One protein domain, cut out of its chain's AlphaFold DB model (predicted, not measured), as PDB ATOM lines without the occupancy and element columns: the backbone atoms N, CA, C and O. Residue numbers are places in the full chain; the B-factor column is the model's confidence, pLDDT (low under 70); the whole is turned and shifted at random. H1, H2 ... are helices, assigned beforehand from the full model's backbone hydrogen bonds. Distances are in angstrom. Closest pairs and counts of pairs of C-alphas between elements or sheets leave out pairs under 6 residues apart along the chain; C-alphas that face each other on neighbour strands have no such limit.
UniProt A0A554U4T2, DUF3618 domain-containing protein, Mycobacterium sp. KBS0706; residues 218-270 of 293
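What this domain is: This is residues 218 to 270 of the 293 residues of the protein "DUF3618 domain-containing protein" of Mycobacterium sp. KBS0706 (UniProt A0A554U4T2). One long helix, H1, 39 of the 53 printed residues, with a kink of 28 degrees near residue 237, makes the length of the printed part, and a tight link of 5 residues at its end folds back to a small second helix, H2, held away from H1 like the tip of a hook. The printed part has 53 residues with two named helices, H1 and then H2, and no named strand; the class is all helix. The whole is extended, with a radius of gyration of the C-alphas of 17.5 A, and its C-alphas span 57 by 24 by 10 A, a rod in outline whose length is that of H1.

How they stand to each other: H1, residues 218 to 256, has a kink of 28 degrees near residue 237. Residues 218 to 248 of H1 stand free. A tight link of 5 residues joins H1 to H2, residues 262 to 270. H1 and H2 are apart, with no C-alpha of the one within 8 A of the other. Residues 262 to 270, which belong to H2, stand free too. Of the O i to N i+4 pairs, 32 of 35 are within hydrogen-bond range in H1 and 3 of 5 in H2.

Where its parts are: H1 begins at C-alpha 218, at (-25.461, -70.522, 31.152), and ends at C-alpha 256, at (-7.140, -23.364, 53.964), 55.5 A from first to last C-alpha. H2 runs from Ala 262 to Ser 270, whose C-alpha is at (-30.889, -33.808, 51.238), and measures 11.5 A.

The domain as a whole: The two C-alphas farthest apart, those of Ser 218 and Gly 257, are 57.0 A apart. The printed part has no cut. Its mean pLDDT is 70.7, and residues 218 to 219, residue 253 and residues 256 to 270 are under 70; H2 has a mean of 38.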
ATOM      1  N   SER A 218     -26.759 -69.974  30.709       67.06
ATOM      2  CA  SER A 218     -25.461 -70.522  31.152       67.06
ATOM      3  C   SER A 218     -24.301 -69.513  31.180       67.06
ATOM      4  O   SER A 218     -23.283 -69.761  31.829       67.06
ATOM      5  N   SER A 219     -24.425 -68.395  30.462       69.00
ATOM      6  CA  SER A 219     -23.449 -67.294  30.458       69.00
ATOM      7  C   SER A 219     -23.804 -66.223  31.489       69.00
ATOM      8  O   SER A 219     -22.911 -65.571  32.013       69.00
ATOM      9  N   LYS A 220     -25.091 -66.088  31.817       75.38
ATOM     10  CA  LYS A 220     -25.642 -65.167  32.807       75.38
ATOM     11  C   LYS A 220     -25.213 -65.540  34.212       75.38
ATOM     12  O   LYS A 220     -24.773 -64.651  34.921       75.38
ATOM     13  N   ASP A 221     -25.297 -66.816  34.589       80.25
ATOM     14  CA  ASP A 221     -24.889 -67.246  35.934       80.25
ATOM     15  C   ASP A 221     -23.403 -66.953  36.157       80.25
ATOM     16  O   ASP A 221     -23.041 -66.298  37.122       80.25
ATOM     17  N   LYS A 222     -22.552 -67.283  35.178       81.00
ATOM     18  CA  LYS A 222     -21.118 -66.965  35.236       81.00
ATOM     19  C   LYS A 222     -20.849 -65.466  35.260       81.00
ATOM     20  O   LYS A 222     -20.003 -65.022  36.021       81.00
ATOM     21  N   LEU A 223     -21.554 -64.695  34.432       81.12
ATOM     22  CA  LEU A 223     -21.396 -63.243  34.377       81.12
ATOM     23  C   LEU A 223     -21.878 -62.583  35.671       81.12
ATOM     24  O   LEU A 223     -21.278 -61.613  36.117       81.12
ATOM     25  N   LYS A 224     -22.949 -63.103  36.270       83.00
ATOM     26  CA  LYS A 224     -23.504 -62.625  37.530       83.00
ATOM     27  C   LYS A 224     -22.570 -62.954  38.686       83.00
ATOM     28  O   LYS A 224     -22.256 -62.046  39.442       83.00
ATOM     29  N   ASP A 225     -22.092 -64.193  38.765       86.50
ATOM     30  CA  ASP A 225     -21.127 -64.620  39.778       86.50
ATOM     31  C   ASP A 225     -19.835 -63.800  39.656       86.50
ATOM     32  O   ASP A 225     -19.344 -63.269  40.642       86.50
ATOM     33  N   GLU A 226     -19.318 -63.608  38.437       86.31
ATOM     34  CA  GLU A 226     -18.118 -62.804  38.171       86.31
ATOM     35  C   GLU A 226     -18.324 -61.316  38.499       86.31
ATOM     36  O   GLU A 226     -17.432 -60.676  39.063       86.31
ATOM     37  N   ALA A 227     -19.503 -60.767  38.191       85.62
ATOM     38  CA  ALA A 227     -19.870 -59.400  38.543       85.62
ATOM     39  C   ALA A 227     -20.017 -59.216  40.060       85.62
ATOM     40  O   ALA A 227     -19.565 -58.200  40.584       85.62
ATOM     41  N   GLU A 228     -20.606 -60.184  40.762       88.06
ATOM     42  CA  GLU A 228     -20.761 -60.182  42.219       88.06
ATOM     43  C   GLU A 228     -19.393 -60.236  42.907       88.06
ATOM     44  O   GLU A 228     -19.066 -59.374  43.722       88.06
ATOM     45  N   ASP A 229     -18.532 -61.156  42.478       91.62
ATOM     46  CA  ASP A 229     -17.158 -61.291  42.958       91.62
ATOM     47  C   ASP A 229     -16.331 -60.016  42.738       91.62
ATOM     48  O   ASP A 229     -15.558 -59.578  43.598       91.62
ATOM     49  N   PHE A 230     -16.465 -59.410  41.558       85.38
ATOM     50  CA  PHE A 230     -15.784 -58.168  41.222       85.38
ATOM     51  C   PHE A 230     -16.310 -56.991  42.049       85.38
ATOM     52  O   PHE A 230     -15.505 -56.206  42.557       85.38
ATOM     53  N   ALA A 231     -17.629 -56.886  42.222       85.88
ATOM     54  CA  ALA A 231     -18.260 -55.844  43.023       85.88
ATOM     55  C   ALA A 231     -17.803 -55.917  44.482       85.88
ATOM     56  O   ALA A 231     -17.352 -54.907  45.022       85.88
ATOM     57  N   LEU A 232     -17.818 -57.108  45.088       90.00
ATOM     58  CA  LEU A 232     -17.352 -57.323  46.461       90.00
ATOM     59  C   LEU A 232     -15.887 -56.897  46.633       90.00
ATOM     60  O   LEU A 232     -15.566 -56.120  47.531       90.00
ATOM     61  N   ARG A 233     -14.997 -57.302  45.716       89.06
ATOM     62  CA  ARG A 233     -13.585 -56.874  45.738       89.06
ATOM     63  C   ARG A 233     -13.404 -55.368  45.553       89.06
ATOM     64  O   ARG A 233     -12.409 -54.809  46.022       89.06
ATOM     65  N   GLN A 234     -14.301 -54.719  44.816       82.06
ATOM     66  CA  GLN A 234     -14.223 -53.288  44.558       82.06
ATOM     67  C   GLN A 234     -14.751 -52.466  45.733       82.06
ATOM     68  O   GLN A 234     -14.188 -51.404  45.990       82.06
ATOM     69  N   LEU A 235     -15.741 -52.961  46.481       85.31
ATOM     70  CA  LEU A 235     -16.222 -52.328  47.715       85.31
ATOM     71  C   LEU A 235     -15.098 -52.207  48.756       85.31
ATOM     72  O   LEU A 235     -14.830 -51.109  49.235       85.31
ATOM     73  N   ASP A 236     -14.328 -53.277  48.979       87.19
ATOM     74  CA  ASP A 236     -13.181 -53.256  49.907       87.19
ATOM     75  C   ASP A 236     -12.091 -52.241  49.512       87.19
ATOM     76  O   ASP A 236     -11.370 -51.689  50.352       87.19
ATOM     77  N   LYS A 237     -11.909 -52.018  48.203       83.75
ATOM     78  CA  LYS A 237     -10.968 -51.018  47.676       83.75
ATOM     79  C   LYS A 237     -11.553 -49.612  47.757       83.75
ATOM     80  O   LYS A 237     -10.812 -48.670  48.036       83.75
ATOM     81  N   ALA A 238     -12.854 -49.479  47.520       80.56
ATOM     82  CA  ALA A 238     -13.575 -48.221  47.584       80.56
ATOM     83  C   ALA A 238     -13.550 -47.644  49.000       80.56
ATOM     84  O   ALA A 238     -13.225 -46.470  49.129       80.56
ATOM     85  N   ASP A 239     -13.757 -48.454  50.045       84.62
ATOM     86  CA  ASP A 239     -13.699 -47.996  51.442       84.62
ATOM     87  C   ASP A 239     -12.344 -47.373  51.785       84.62
ATOM     88  O   ASP A 239     -12.267 -46.274  52.334       84.62
ATOM     89  N   LYS A 240     -11.248 -48.015  51.366       84.50
ATOM     90  CA  LYS A 240      -9.893 -47.479  51.572       84.50
ATOM     91  C   LYS A 240      -9.700 -46.158  50.835       84.50
ATOM     92  O   LYS A 240      -9.167 -45.203  51.397       84.50
ATOM     93  N   VAL A 241     -10.124 -46.083  49.574       82.00
ATOM     94  CA  VAL A 241     -10.011 -44.857  48.769       82.00
ATOM     95  C   VAL A 241     -10.886 -43.739  49.340       82.00
ATOM     96  O   VAL A 241     -10.430 -42.600  49.403       82.00
ATOM     97  N   ALA A 242     -12.093 -44.054  49.806       77.75
ATOM     98  CA  ALA A 242     -13.012 -43.116  50.435       77.75
ATOM     99  C   ALA A 242     -12.435 -42.567  51.742       77.75
ATOM    100  O   ALA A 242     -12.383 -41.351  51.917       77.75
ATOM    101  N   GLU A 243     -11.899 -43.426  52.615       85.31
ATOM    102  CA  GLU A 243     -11.203 -42.990  53.829       85.31
ATOM    103  C   GLU A 243     -10.041 -42.041  53.514       85.31
ATOM    104  O   GLU A 243      -9.870 -41.012  54.172       85.31
ATOM    105  N   HIS A 244      -9.235 -42.360  52.497       82.88
ATOM    106  CA  HIS A 244      -8.120 -41.512  52.084       82.88
ATOM    107  C   HIS A 244      -8.582 -40.188  51.466       82.88
ATOM    108  O   HIS A 244      -7.975 -39.155  51.744       82.88
ATOM    109  N   ALA A 245      -9.655 -40.195  50.676       75.38
ATOM    110  CA  ALA A 245     -10.232 -38.995  50.084       75.38
ATOM    111  C   ALA A 245     -10.831 -38.069  51.152       75.38
ATOM    112  O   ALA A 245     -10.558 -36.872  51.132       75.38
ATOM    113  N   VAL A 246     -11.564 -38.620  52.126       77.00
ATOM    114  CA  VAL A 246     -12.132 -37.864  53.252       77.00
ATOM    115  C   VAL A 246     -11.021 -37.265  54.108       77.00
ATOM    116  O   VAL A 246     -11.048 -36.068  54.386       77.00
ATOM    117  N   ARG A 247      -9.991 -38.047  54.459       87.12
ATOM    118  CA  ARG A 247      -8.833 -37.520  55.204       87.12
ATOM    119  C   ARG A 247      -8.085 -36.447  54.418       87.12
ATOM    120  O   ARG A 247      -7.663 -35.455  55.009       87.12
ATOM    121  N   ALA A 248      -7.905 -36.621  53.109       77.50
ATOM    122  CA  ALA A 248      -7.240 -35.633  52.261       77.50
ATOM    123  C   ALA A 248      -8.058 -34.336  52.143       77.50
ATOM    124  O   ALA A 248      -7.487 -33.254  52.258       77.50
ATOM    125  N   ALA A 249      -9.380 -34.443  51.988       71.81
ATOM    126  CA  ALA A 249     -10.296 -33.307  51.958       71.81
ATOM    127  C   ALA A 249     -10.316 -32.565  53.301       71.81
ATOM    128  O   ALA A 249     -10.180 -31.344  53.325       71.81
ATOM    129  N   GLN A 250     -10.379 -33.294  54.418       79.12
ATOM    130  CA  GLN A 250     -10.303 -32.728  55.765       79.12
ATOM    131  C   GLN A 250      -8.958 -32.025  56.006       79.12
ATOM    132  O   GLN A 250      -8.923 -30.888  56.467       79.12
ATOM    133  N   SER A 251      -7.849 -32.643  55.591       80.38
ATOM    134  CA  SER A 251      -6.508 -32.050  55.705       80.38
ATOM    135  C   SER A 251      -6.314 -30.812  54.817       80.38
ATOM    136  O   SER A 251      -5.497 -29.952  55.135       80.38
ATOM    137  N   ALA A 252      -7.003 -30.723  53.675       70.19
ATOM    138  CA  ALA A 252      -6.989 -29.544  52.808       70.19
ATOM    139  C   ALA A 252      -7.864 -28.414  53.381       70.19
ATOM    140  O   ALA A 252      -7.429 -27.266  53.422       70.19
ATOM    141  N   ALA A 253      -9.042 -28.756  53.910       67.56
ATOM    142  CA  ALA A 253      -9.958 -27.837  54.584       67.56
ATOM    143  C   ALA A 253      -9.324 -27.181  55.825       67.56
ATOM    144  O   ALA A 253      -9.406 -25.967  56.008       67.56
ATOM    145  N   GLU A 254      -8.612 -27.965  56.639       77.94
ATOM    146  CA  GLU A 254      -7.876 -27.467  57.808       77.94
ATOM    147  C   GLU A 254      -6.713 -26.538  57.424       77.94
ATOM    148  O   GLU A 254      -6.424 -25.583  58.145       77.94
ATOM    149  N   ARG A 255      -6.060 -26.775  56.277       70.44
ATOM    150  CA  ARG A 255      -4.957 -25.932  55.780       70.44
ATOM    151  C   ARG A 255      -5.426 -24.609  55.194       70.44
ATOM    152  O   ARG A 255      -4.712 -23.620  55.321       70.44
ATOM    153  N   GLU A 256      -6.592 -24.586  54.560       67.62
ATOM    154  CA  GLU A 256      -7.140 -23.364  53.964       67.62
ATOM    155  C   GLU A 256      -8.079 -22.599  54.907       67.62
ATOM    156  O   GLU A 256      -8.580 -21.537  54.547       67.62
ATOM    157  N   GLY A 257      -8.310 -23.093  56.131       56.91
ATOM    158  CA  GLY A 257      -9.214 -22.458  57.100       56.91
ATOM    159  C   GLY A 257     -10.674 -22.416  56.635       56.91
ATOM    160  O   GLY A 257     -11.498 -21.711  57.216       56.91
ATOM    161  N   LEU A 258     -10.995 -23.167  55.582       54.38
ATOM    162  CA  LEU A 258     -12.325 -23.297  55.021       54.38
ATOM    163  C   LEU A 258     -12.941 -24.531  55.664       54.38
ATOM    164  O   LEU A 258     -12.553 -25.653  55.351       54.38
ATOM    165  N   THR A 259     -13.899 -24.348  56.570       55.22
ATOM    166  CA  THR A 259     -14.736 -25.434  57.097       55.22
ATOM    167  C   THR A 259     -15.626 -25.993  55.977       55.22
ATOM    168  O   THR A 259     -16.828 -25.762  55.907       55.22
ATOM    169  N   GLY A 260     -15.014 -26.740  55.058       46.56
ATOM    170  CA  GLY A 260     -15.611 -27.357  53.876       46.56
ATOM    171  C   GLY A 260     -16.297 -28.688  54.172       46.56
ATOM    172  O   GLY A 260     -16.119 -29.645  53.429       46.56
ATOM    173  N   ALA A 261     -17.068 -28.761  55.260       44.22
ATOM    174  CA  ALA A 261     -17.910 -29.919  55.573       44.22
ATOM    175  C   ALA A 261     -19.327 -29.808  54.971       44.22
ATOM    176  O   ALA A 261     -20.057 -30.794  54.944       44.22
ATOM    177  N   ALA A 262     -19.718 -28.638  54.450       41.31
ATOM    178  CA  ALA A 262     -21.078 -28.410  53.958       41.31
ATOM    179  C   ALA A 262     -21.356 -29.052  52.584       41.31
ATOM    180  O   ALA A 262     -22.425 -29.596  52.362       41.31
ATOM    181  N   VAL A 263     -20.399 -29.076  51.651       43.09
ATOM    182  CA  VAL A 263     -20.756 -29.284  50.230       43.09
ATOM    183  C   VAL A 263     -20.998 -30.753  49.847       43.09
ATOM    184  O   VAL A 263     -21.740 -31.027  48.909       43.09
ATOM    185  N   VAL A 264     -20.415 -31.714  50.572       42.31
ATOM    186  CA  VAL A 264     -20.611 -33.154  50.292       42.31
ATOM    187  C   VAL A 264     -21.643 -33.776  51.239       42.31
ATOM    188  O   VAL A 264     -22.430 -34.615  50.809       42.31
ATOM    189  N   GLY A 265     -21.703 -33.320  52.497       36.81
ATOM    190  CA  GLY A 265     -22.712 -33.761  53.465       36.81
ATOM    191  C   GLY A 265     -24.122 -33.292  53.103       36.81
ATOM    192  O   GLY A 265     -25.052 -34.087  53.136       36.81
ATOM    193  N   GLU A 266     -24.282 -32.045  52.653       37.41
ATOM    194  CA  GLU A 266     -25.598 -31.462  52.353       37.41
ATOM    195  C   GLU A 266     -26.234 -32.057  51.083       37.41
ATOM    196  O   GLU A 266     -27.457 -32.172  50.995       37.41
ATOM    197  N   ALA A 267     -25.423 -32.524  50.127       38.00
ATOM    198  CA  ALA A 267     -25.894 -33.202  48.917       38.00
ATOM    199  C   ALA A 267     -26.387 -34.639  49.180       38.00
ATOM    200  O   ALA A 267     -27.291 -35.110  48.498       38.00
ATOM    201  N   VAL A 268     -25.811 -35.329  50.170       38.28
ATOM    202  CA  VAL A 268     -26.212 -36.693  50.565       38.28
ATOM    203  C   VAL A 268     -27.354 -36.655  51.588       38.28
ATOM    204  O   VAL A 268     -28.304 -37.425  51.493       38.28
ATOM    205  N   GLU A 269     -27.338 -35.698  52.514       35.94
ATOM    206  CA  GLU A 269     -28.348 -35.570  53.571       35.94
ATOM    207  C   GLU A 269     -29.687 -35.004  53.050       35.94
ATOM    208  O   GLU A 269     -30.750 -35.301  53.596       35.94
ATOM    209  N   SER A 270     -29.672 -34.250  51.943       31.95
ATOM    210  CA  SER A 270     -30.889 -33.808  51.238       31.95
ATOM    211  C   SER A 270     -31.593 -34.928  50.458       31.95
ATOM    212  O   SER A 270     -32.804 -34.840  50.237       31.95
TER     213      SER A 270